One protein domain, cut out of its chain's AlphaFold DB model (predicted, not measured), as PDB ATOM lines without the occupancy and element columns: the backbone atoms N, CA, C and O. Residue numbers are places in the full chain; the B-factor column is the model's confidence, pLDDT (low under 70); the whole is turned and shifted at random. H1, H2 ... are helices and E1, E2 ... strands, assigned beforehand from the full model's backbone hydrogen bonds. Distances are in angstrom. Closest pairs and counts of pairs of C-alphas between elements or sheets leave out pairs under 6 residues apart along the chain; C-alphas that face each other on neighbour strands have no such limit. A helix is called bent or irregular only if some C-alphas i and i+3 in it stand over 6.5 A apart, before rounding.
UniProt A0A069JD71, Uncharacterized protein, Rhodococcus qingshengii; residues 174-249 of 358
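This is residues 174 to 249 of the 358 residues of an uncharacterized protein of Rhodococcus qingshengii (UniProt A0A069JD71). Two small antiparallel strand pairs, E1 with E4 and E2 with E3, stand at an angle like a loosely bent two-stranded ribbon, and the short helix H3 sits in the angle between them. The longer helix H1 lies at the other side of H3 from the hairpin E2-E3, with short H2 near H1, while a long loop, residues 205 to 217, joins the far ends of E2 and E3. The printed part has 76 residues, with three named helices and four named strands in the order H1, E1, E2, E3, E4, H2, H3. The class is mixed, helices and strands, with under half of the residues in named elements. The whole is compact, with a radius of gyration of the C-alphas of 12.5 A and spans of 35 by 25 by 19 A.

H1, residues 174 to 185, only just touches H3, residues 242 to 246, with 3 pairs of C-alphas within 8 A. It does so with residues 177 to 181 alone; the closest C-alphas, those of Thr 180 and Leu 244, are 7.0 A apart. E1, residues 194 to 196, and E4, residues 230 to 232, are antiparallel neighbours at 145 degrees, with N 195 and O 231 within hydrogen-bond range at 2.8 A. E2, residues 200 to 204, and E3, residues 218 to 222, form an antiparallel hairpin at 159 degrees; N 203 and O 219 are 2.9 A apart. Residues 209 to 210 also pair, parallel, with residues 219 to 220 of E3. The closest C-alphas of E1 and H3, Asp 196 and Pro 243, are 5.5 A apart, and those of E2 and H3, Phe 201 and Thr 242, 5.8 A. H2, residues 235 to 238, is near H1, and is close to but not clearly touching H3. H1 is apart from E2, E3 and E4. Every O i to N i+4 pair is within hydrogen-bond range in H3, and 5 of 8 are in H1; H2 is too short for such a pair.

H1 begins at C-alpha 174 (100.800, 162.477, 223.716) and is 17.6 A long. E1 measures 6.8 A, E2 13.4 A, E3 13.0 A and E4 7.1 A. E2 begins at C-alpha 200 (89.834, 164.802, 235.889). H2 measures 6.2 A, and H3, 6.1 A long, ends at C-alpha 246 (85.739, 163.507, 227.042).

The two C-alphas farthest apart, those of Asn 192 and Val 216, are 35.8 A apart. The printed part has no cut, and the link from E2 to E3, 13 residues, is long. The mean pLDDT of the printed part is 82.3; residue 237 and residues 243 to 249 are under 70.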
ATOM      1  N   SER A 174     101.510 161.354 224.345       87.12
ATOM      2  CA  SER A 174     100.800 162.477 223.716       87.12
ATOM      3  C   SER A 174     100.980 162.572 222.195       87.12
ATOM      4  O   SER A 174     100.205 163.268 221.546       87.12
ATOM      5  N   VAL A 175     101.919 161.835 221.584       86.44
ATOM      6  CA  VAL A 175     102.036 161.778 220.115       86.44
ATOM      7  C   VAL A 175     100.769 161.194 219.483       86.44
ATOM      8  O   VAL A 175     100.398 161.579 218.375       86.44
ATOM      9  N   PHE A 176     100.047 160.318 220.194       86.12
ATOM     10  CA  PHE A 176      98.806 159.733 219.683       86.12
ATOM     11  C   PHE A 176      97.649 160.727 219.536       86.12
ATOM     12  O   PHE A 176      96.686 160.439 218.825       86.12
ATOM     13  N   LYS A 177      97.734 161.901 220.170       85.56
ATOM     14  CA  LYS A 177      96.642 162.880 220.167       85.56
ATOM     15  C   LYS A 177      96.307 163.383 218.767       85.56
ATOM     16  O   LYS A 177      95.143 163.630 218.469       85.56
ATOM     17  N   ILE A 178      97.311 163.424 217.889       87.81
ATOM     18  CA  ILE A 178      97.157 163.801 216.482       87.81
ATOM     19  C   ILE A 178      96.108 162.914 215.790       87.81
ATOM     20  O   ILE A 178      95.269 163.427 215.058       87.81
ATOM     21  N   PHE A 179      96.088 161.605 216.070       86.94
ATOM     22  CA  PHE A 179      95.143 160.668 215.445       86.94
ATOM     23  C   PHE A 179      93.706 160.922 215.848       86.94
ATOM     24  O   PHE A 179      92.808 160.965 215.012       86.94
ATOM     25  N   THR A 180      93.482 161.056 217.149       85.69
ATOM     26  CA  THR A 180      92.145 161.261 217.696       85.69
ATOM     27  C   THR A 180      91.597 162.621 217.296       85.69
ATOM     28  O   THR A 180      90.416 162.713 216.970       85.69
ATOM     29  N   THR A 181      92.448 163.652 217.245       87.00
ATOM     30  CA  THR A 181      92.062 164.971 216.738       87.00
ATOM     31  C   THR A 181      91.709 164.897 215.255       87.00
ATOM     32  O   THR A 181      90.619 165.323 214.886       87.00
ATOM     33  N   ALA A 182      92.545 164.272 214.418       89.06
ATOM     34  CA  ALA A 182      92.257 164.101 212.991       89.06
ATOM     35  C   ALA A 182      90.929 163.358 212.750       89.06
ATOM     36  O   ALA A 182      90.087 163.816 211.985       89.06
ATOM     37  N   ALA A 183      90.682 162.267 213.478       90.06
ATOM     38  CA  ALA A 183      89.441 161.506 213.353       90.06
ATOM     39  C   ALA A 183      88.200 162.266 213.872       90.06
ATOM     40  O   ALA A 183      87.075 162.004 213.440       90.06
ATOM     41  N   ALA A 184      88.372 163.203 214.810       86.44
ATOM     42  CA  ALA A 184      87.305 164.115 215.214       86.44
ATOM     43  C   ALA A 184      87.042 165.184 214.139       86.44
ATOM     44  O   ALA A 184      85.880 165.496 213.869       86.44
ATOM     45  N   MET A 185      88.095 165.688 213.489       88.81
ATOM     46  CA  MET A 185      87.992 166.641 212.379       88.81
ATOM     47  C   MET A 185      87.291 166.032 211.161       88.81
ATOM     48  O   MET A 185      86.391 166.660 210.610       88.81
ATOM     49  N   GLU A 186      87.575 164.770 210.820       89.88
ATOM     50  CA  GLU A 186      86.828 164.015 209.793       89.88
ATOM     51  C   GLU A 186      85.320 163.926 210.096       89.88
ATOM     52  O   GLU A 186      84.498 163.773 209.197       89.88
ATOM     53  N   LYS A 187      84.937 164.049 211.372       90.25
ATOM     54  CA  LYS A 187      83.540 164.046 211.833       90.25
ATOM     55  C   LYS A 187      82.946 165.444 212.009       90.25
ATOM     56  O   LYS A 187      81.889 165.562 212.640       90.25
ATOM     57  N   GLY A 188      83.609 166.468 211.473       89.31
ATOM     58  CA  GLY A 188      83.142 167.852 211.449       89.31
ATOM     59  C   GLY A 188      83.617 168.720 212.616       89.31
ATOM     60  O   GLY A 188      83.096 169.819 212.786       89.31
ATOM     61  N   LEU A 189      84.572 168.265 213.436       88.31
ATOM     62  CA  LEU A 189      85.176 169.132 214.451       88.31
ATOM     63  C   LEU A 189      86.092 170.161 213.769       88.31
ATOM     64  O   LEU A 189      87.115 169.801 213.194       88.31
ATOM     65  N   GLY A 190      85.733 171.443 213.825       88.31
ATOM     66  CA  GLY A 190      86.577 172.518 213.304       88.31
ATOM     67  C   GLY A 190      87.818 172.762 214.168       88.31
ATOM     68  O   GLY A 190      87.804 172.506 215.370       88.31
ATOM     69  N   ILE A 191      88.872 173.328 213.577       85.50
ATOM     70  CA  ILE A 191      90.115 173.693 214.291       85.50
ATOM     71  C   ILE A 191      89.899 174.740 215.399       85.50
ATOM     72  O   ILE A 191      90.649 174.792 216.366       85.50
ATOM     73  N   ASN A 192      88.833 175.535 215.296       87.69
ATOM     74  CA  ASN A 192      88.471 176.550 216.288       87.69
ATOM     75  C   ASN A 192      87.419 176.050 217.287       87.69
ATOM     76  O   ASN A 192      86.893 176.838 218.067       87.69
ATOM     77  N   ALA A 193      87.056 174.763 217.248       87.69
ATOM     78  CA  ALA A 193      86.069 174.231 218.173       87.69
ATOM     79  C   ALA A 193      86.600 174.269 219.611       87.69
ATOM     80  O   ALA A 193      87.754 173.927 219.873       87.69
ATOM     81  N   THR A 194      85.742 174.654 220.547       88.94
ATOM     82  CA  THR A 194      86.073 174.658 221.972       88.94
ATOM     83  C   THR A 194      85.889 173.260 222.558       88.94
ATOM     84  O   THR A 194      84.854 172.620 222.368       88.94
ATOM     85  N   LEU A 195      86.906 172.785 223.271       87.81
ATOM     86  CA  LEU A 195      86.945 171.511 223.973       87.81
ATOM     87  C   LEU A 195      86.933 171.740 225.480       87.81
ATOM     88  O   LEU A 195      87.628 172.618 225.989       87.81
ATOM     89  N   ASP A 196      86.212 170.884 226.196       88.06
ATOM     90  CA  ASP A 196      86.233 170.880 227.655       88.06
ATOM     91  C   ASP A 196      87.483 170.175 228.173       88.06
ATOM     92  O   ASP A 196      87.788 169.042 227.786       88.06
ATOM     93  N   VAL A 197      88.159 170.824 229.115       89.81
ATOM     94  CA  VAL A 197      89.417 170.380 229.718       89.81
ATOM     95  C   VAL A 197      89.212 170.229 231.228       89.81
ATOM     96  O   VAL A 197      89.785 170.974 232.028       89.81
ATOM     97  N   PRO A 198      88.368 169.280 231.676       88.81
ATOM     98  CA  PRO A 198      88.193 169.055 233.103       88.81
ATOM     99  C   PRO A 198      89.524 168.604 233.713       88.81
ATOM    100  O   PRO A 198      90.326 167.950 233.044       88.81
ATOM    101  N   LYS A 199      89.764 168.913 234.991       87.75
ATOM    102  CA  LYS A 199      90.984 168.467 235.690       87.75
ATOM    103  C   LYS A 199      91.106 166.939 235.721       87.75
ATOM    104  O   LYS A 199      92.205 166.411 235.582       87.75
ATOM    105  N   ARG A 200      89.963 166.257 235.844       88.56
ATOM    106  CA  ARG A 200      89.834 164.802 235.889       88.56
ATOM    107  C   ARG A 200      88.679 164.349 235.006       88.56
ATOM    108  O   ARG A 200      87.621 164.976 234.986       88.56
ATOM    109  N   PHE A 201      88.887 163.260 234.282       88.88
ATOM    110  CA  PHE A 201      87.863 162.601 233.486       88.88
ATOM    111  C   PHE A 201      87.766 161.132 233.882       88.88
ATOM    112  O   PHE A 201      88.776 160.435 233.938       88.88
ATOM    113  N   GLU A 202      86.548 160.666 234.127       89.81
ATOM    114  CA  GLU A 202      86.272 159.314 234.596       89.81
ATOM    115  C   GLU A 202      85.512 158.534 233.526       89.81
ATOM    116  O   GLU A 202      84.375 158.856 233.175       89.81
ATOM    117  N   ALA A 203      86.154 157.506 232.980       85.81
ATOM    118  CA  ALA A 203      85.594 156.696 231.914       85.81
ATOM    119  C   ALA A 203      85.118 155.340 232.435       85.81
ATOM    120  O   ALA A 203      85.891 154.569 232.999       85.81
ATOM    121  N   LYS A 204      83.851 155.011 232.176       87.56
ATOM    122  CA  LYS A 204      83.287 153.681 232.447       87.56
ATOM    123  C   LYS A 204      83.409 152.781 231.215       87.56
ATOM    124  O   LYS A 204      83.338 153.261 230.085       87.56
ATOM    125  N   GLY A 205      83.571 151.476 231.431       82.19
ATOM    126  CA  GLY A 205      83.668 150.485 230.347       82.19
ATOM    127  C   GLY A 205      85.045 150.385 229.677       82.19
ATOM    128  O   GLY A 205      85.178 149.688 228.677       82.19
ATOM    129  N   MET A 206      86.072 151.046 230.227       78.00
ATOM    130  CA  MET A 206      87.473 150.937 229.779       78.00
ATOM    131  C   MET A 206      88.339 150.072 230.714       78.00
ATOM    132  O   MET A 206      89.563 150.071 230.604       78.00
ATOM    133  N   GLY A 207      87.704 149.336 231.632       79.81
ATOM    134  CA  GLY A 207      88.375 148.635 232.728       79.81
ATOM    135  C   GLY A 207      88.669 149.549 233.922       79.81
ATOM    136  O   GLY A 207      88.212 150.690 233.967       79.81
ATOM    137  N   SER A 208      89.419 149.023 234.892       84.06
ATOM    138  CA  SER A 208      89.865 149.757 236.084       84.06
ATOM    139  C   SER A 208      91.309 150.230 235.908       84.06
ATOM    140  O   SER A 208      92.162 149.430 235.521       84.06
ATOM    141  N   GLY A 209      91.609 151.498 236.205       83.12
ATOM    142  CA  GLY A 209      92.988 152.005 236.195       83.12
ATOM    143  C   GLY A 209      93.112 153.520 236.029       83.12
ATOM    144  O   GLY A 209      92.145 154.264 236.172       83.12
ATOM    145  N   GLY A 210      94.322 153.978 235.704       85.00
ATOM    146  CA  GLY A 210      94.615 155.397 235.507       85.00
ATOM    147  C   GLY A 210      95.042 156.100 236.796       85.00
ATOM    148  O   GLY A 210      95.867 155.568 237.537       85.00
ATOM    149  N   ALA A 211      94.528 157.309 237.025       86.56
ATOM    150  CA  ALA A 211      94.899 158.167 238.150       86.56
ATOM    151  C   ALA A 211      94.573 157.551 239.525       86.56
ATOM    152  O   ALA A 211      93.668 156.726 239.668       86.56
ATOM    153  N   ALA A 212      95.302 157.988 240.556       87.19
ATOM    154  CA  ALA A 212      95.092 157.536 241.928       87.19
ATOM    155  C   ALA A 212      93.666 157.853 242.424       87.19
ATOM    156  O   ALA A 212      93.027 158.826 242.008       87.19
ATOM    157  N   GLY A 213      93.147 156.995 243.309       87.44
ATOM    158  CA  GLY A 213      91.796 157.135 243.861       87.44
ATOM    159  C   GLY A 213      90.678 156.962 242.829       87.44
ATOM    160  O   GLY A 213      89.605 157.529 243.000       87.44
ATOM    161  N   CYS A 214      90.924 156.261 241.717       89.38
ATOM    162  CA  CYS A 214      89.882 156.004 240.726       89.38
ATOM    163  C   CYS A 214      88.823 155.031 241.265       89.38
ATOM    164  O   CYS A 214      89.199 153.989 241.812       89.38
ATOM    165  N   PRO A 215      87.518 155.328 241.110       88.38
ATOM    166  CA  PRO A 215      86.462 154.405 241.502       88.38
ATOM    167  C   PRO A 215      86.612 153.033 240.838       88.38
ATOM    168  O   PRO A 215      87.125 152.904 239.723       88.38
ATOM    169  N   VAL A 216      86.106 151.991 241.502       84.44
ATOM    170  CA  VAL A 216      86.085 150.635 240.938       84.44
ATOM    171  C   VAL A 216      85.395 150.628 239.569       84.44
ATOM    172  O   VAL A 216      84.440 151.371 239.337       84.44
ATOM    173  N   SER A 217      85.874 149.790 238.645       86.81
ATOM    174  CA  SER A 217      85.362 149.663 237.265       86.81
ATOM    175  C   SER A 217      85.454 150.932 236.399       86.81
ATOM    176  O   SER A 217      84.786 151.031 235.364       86.81
ATOM    177  N   THR A 218      86.284 151.893 236.807       88.81
ATOM    178  CA  THR A 218      86.470 153.172 236.115       88.81
ATOM    179  C   THR A 218      87.935 153.376 235.741       88.81
ATOM    180  O   THR A 218      88.846 152.935 236.446       88.81
ATOM    181  N   TYR A 219      88.159 154.065 234.623       88.50
ATOM    182  CA  TYR A 219      89.473 154.515 234.189       88.50
ATOM    183  C   TYR A 219      89.564 156.039 234.288       88.50
ATOM    184  O   TYR A 219      88.847 156.748 233.577       88.50
ATOM    185  N   CYS A 220      90.434 156.545 235.161       90.06
ATOM    186  CA  CYS A 220      90.532 157.975 235.449       90.06
ATOM    187  C   CYS A 220      91.737 158.602 234.748       90.06
ATOM    188  O   CYS A 220      92.855 158.101 234.846       90.06
ATOM    189  N   VAL A 221      91.516 159.720 234.063       88.69
ATOM    190  CA  VAL A 221      92.552 160.489 233.365       88.69
ATOM    191  C   VAL A 221      92.652 161.869 233.996       88.69
ATOM    192  O   VAL A 221      91.637 162.542 234.167       88.69
ATOM    193  N   GLU A 222      93.872 162.299 234.297       89.25
ATOM    194  CA  GLU A 222      94.169 163.622 234.840       89.25
ATOM    195  C   GLU A 222      95.166 164.348 233.945       89.25
ATOM    196  O   GLU A 222      95.975 163.738 233.249       89.25
ATOM    197  N   ASN A 223      95.090 165.673 233.935       87.25
ATOM    198  CA  ASN A 223      96.058 166.479 233.208       87.25
ATOM    199  C   ASN A 223      97.377 166.558 233.988       87.25
ATOM    200  O   ASN A 223      97.370 166.764 235.194       87.25
ATOM    201  N   ALA A 224      98.513 166.462 233.289       85.12
ATOM    202  CA  ALA A 224      99.836 166.612 233.907       85.12
ATOM    203  C   ALA A 224     100.132 168.047 234.391       85.12
ATOM    204  O   ALA A 224     101.042 168.254 235.183       85.12
ATOM    205  N   GLY A 225      99.378 169.032 233.900       85.19
ATOM    206  CA  GLY A 225      99.503 170.438 234.265       85.19
ATOM    207  C   GLY A 225      98.144 171.081 234.519       85.19
ATOM    208  O   GLY A 225      97.091 170.474 234.298       85.19
ATOM    209  N   ASN A 226      98.176 172.335 234.967       86.94
ATOM    210  CA  ASN A 226      96.980 173.151 235.131       86.94
ATOM    211  C   ASN A 226      96.620 173.816 233.805       86.94
ATOM    212  O   ASN A 226      97.439 174.512 233.211       86.94
ATOM    213  N   TYR A 227      95.378 173.621 233.369       85.69
ATOM    214  CA  TYR A 227      94.854 174.187 232.133       85.69
ATOM    215  C   TYR A 227      93.548 174.937 232.415       85.69
ATOM    216  O   TYR A 227      92.834 174.573 233.360       85.69
ATOM    217  N   PRO A 228      93.210 175.953 231.600       87.50
ATOM    218  CA  PRO A 228      91.874 176.533 231.590       87.50
ATOM    219  C   PRO A 228      90.803 175.447 231.399       87.50
ATOM    220  O   PRO A 228      91.075 174.439 230.747       87.50
ATOM    221  N   PRO A 229      89.580 175.635 231.930       86.44
ATOM    222  CA  PRO A 229      88.521 174.624 231.874       86.44
ATOM    223  C   PRO A 229      88.032 174.331 230.452       86.44
ATOM    224  O   PRO A 229      87.404 173.300 230.219       86.44
ATOM    225  N   THR A 230      88.316 175.227 229.506       87.38
ATOM    226  CA  THR A 230      88.037 175.057 228.082       87.38
ATOM    227  C   THR A 230      89.214 175.570 227.261       87.38
ATOM    228  O   THR A 230      89.889 176.510 227.677       87.38
ATOM    229  N   LEU A 231      89.477 174.944 226.115       87.19
ATOM    230  CA  LEU A 231      90.522 175.342 225.165       87.19
ATOM    231  C   LEU A 231      90.032 175.125 223.735       87.19
ATOM    232  O   LEU A 231      89.256 174.201 223.494       87.19
ATOM    233  N   SER A 232      90.498 175.922 222.773       86.56
ATOM    234  CA  SER A 232      90.283 175.599 221.357       86.56
ATOM    235  C   SER A 232      91.029 174.308 220.972       86.56
ATOM    236  O   SER A 232      91.965 173.901 221.667       86.56
ATOM    237  N   VAL A 233      90.659 173.646 219.867       83.75
ATOM    238  CA  VAL A 233      91.425 172.483 219.361       83.75
ATOM    239  C   VAL A 233      92.893 172.856 219.126       83.75
ATOM    240  O   VAL A 233      93.778 172.058 219.436       83.75
ATOM    241  N   THR A 234      93.153 174.072 218.638       83.12
ATOM    242  CA  THR A 234      94.505 174.611 218.437       83.12
ATOM    243  C   THR A 234      95.268 174.748 219.758       83.12
ATOM    244  O   THR A 234      96.389 174.253 219.867       83.12
ATOM    245  N   ASP A 235      94.652 175.315 220.798       83.19
ATOM    246  CA  ASP A 235      95.309 175.505 222.105       83.19
ATOM    247  C   ASP A 235      95.456 174.185 222.880       83.19
ATOM    248  O   ASP A 235      96.392 173.991 223.662       83.19
ATOM    249  N   ALA A 236      94.581 173.212 222.617       76.06
ATOM    250  CA  ALA A 236      94.696 171.857 223.148       76.06
ATOM    251  C   ALA A 236      95.928 171.094 222.604       76.06
ATOM    252  O   ALA A 236      96.221 169.985 223.066       76.06
ATOM    253  N   TRP A 237      96.709 171.682 221.686       67.12
ATOM    254  CA  TRP A 237      98.017 171.160 221.282       67.12
ATOM    255  C   TRP A 237      99.054 171.166 222.417       67.12
ATOM    256  O   TRP A 237      99.922 170.287 222.457       67.12
ATOM    257  N   HIS A 238      98.896 172.033 223.431       70.38
ATOM    258  CA  HIS A 238      99.686 172.012 224.681       70.38
ATOM    259  C   HIS A 238      99.489 170.736 225.525       70.38
ATOM    260  O   HIS A 238      99.972 170.620 226.653       70.38
ATOM    261  N   SER A 239      98.806 169.743 224.957       72.19
ATOM    262  CA  SER A 239      98.711 168.376 225.429       72.19
ATOM    263  C   SER A 239      98.023 168.168 226.792       72.19
ATOM    264  O   SER A 239      98.420 167.234 227.498       72.19
ATOM    265  N   PRO A 240      96.905 168.848 227.128       71.06
ATOM    266  CA  PRO A 240      95.973 168.315 228.123       71.06
ATOM    267  C   PRO A 240      95.448 166.933 227.689       71.06
ATOM    268  O   PRO A 240      95.318 166.630 226.500       71.06
ATOM    269  N   GLN A 241      95.222 166.031 228.642       74.88
ATOM    270  CA  GLN A 241      94.851 164.624 228.416       74.88
ATOM    271  C   GLN A 241      93.330 164.413 228.426       74.88
ATOM    272  O   GLN A 241      92.807 163.559 227.703       74.88
ATOM    273  N   THR A 242      92.600 165.218 229.195       73.31
ATOM    274  CA  THR A 242      91.151 165.078 229.374       73.31
ATOM    275  C   THR A 242      90.260 165.464 228.180       73.31
ATOM    276  O   THR A 242      89.294 164.727 227.967       73.31
ATOM    277  N   PRO A 243      90.538 166.485 227.336       62.50
ATOM    278  CA  PRO A 243      89.642 166.843 226.220       62.50
ATOM    279  C   PRO A 243      89.518 165.748 225.151       62.50
ATOM    280  O   PRO A 243      88.459 165.533 224.554       62.50
ATOM    281  N   LEU A 244      90.585 164.981 224.934       56.94
ATOM    282  CA  LEU A 244      90.555 163.820 224.039       56.94
ATOM    283  C   LEU A 244      89.805 162.628 224.633       56.94
ATOM    284  O   LEU A 244      89.280 161.796 223.897       56.94
ATOM    285  N   SER A 245      89.742 162.550 225.960       55.78
ATOM    286  CA  SER A 245      89.021 161.487 226.655       55.78
ATOM    287  C   SER A 245      87.515 161.789 226.696       55.78
ATOM    288  O   SER A 245      86.702 160.906 226.420       55.78
ATOM    289  N   SER A 246      87.134 163.050 226.934       51.03
ATOM    290  CA  SER A 246      85.739 163.507 227.042       51.03
ATOM    291  C   SER A 246      85.002 163.603 225.700       51.03
ATOM    292  O   SER A 246      83.817 163.271 225.618       51.03
ATOM    293  N   SER A 247      85.690 163.983 224.619       48.06
ATOM    294  CA  SER A 247      85.102 164.046 223.268       48.06
ATOM    295  C   SER A 247      84.638 162.679 222.741       48.06
ATOM    296  O   SER A 247      83.715 162.608 221.925       48.06
ATOM    297  N   SER A 248      85.204 161.582 223.256       46.22
ATOM    298  CA  SER A 248      84.808 160.215 222.896       46.22
ATOM    299  C   SER A 248      83.457 159.777 223.489       46.22
ATOM    300  O   SER A 248      82.782 158.927 222.902       46.22
ATOM    301  N   SER A 249      83.025 160.364 224.618       39.97
ATOM    302  CA  SER A 249      81.873 159.885 225.404       39.97
ATOM    303  C   SER A 249      80.569 160.665 225.188       39.97
ATOM    304  O   SER A 249      79.497 160.157 225.519       39.97
TER     305      SER A 249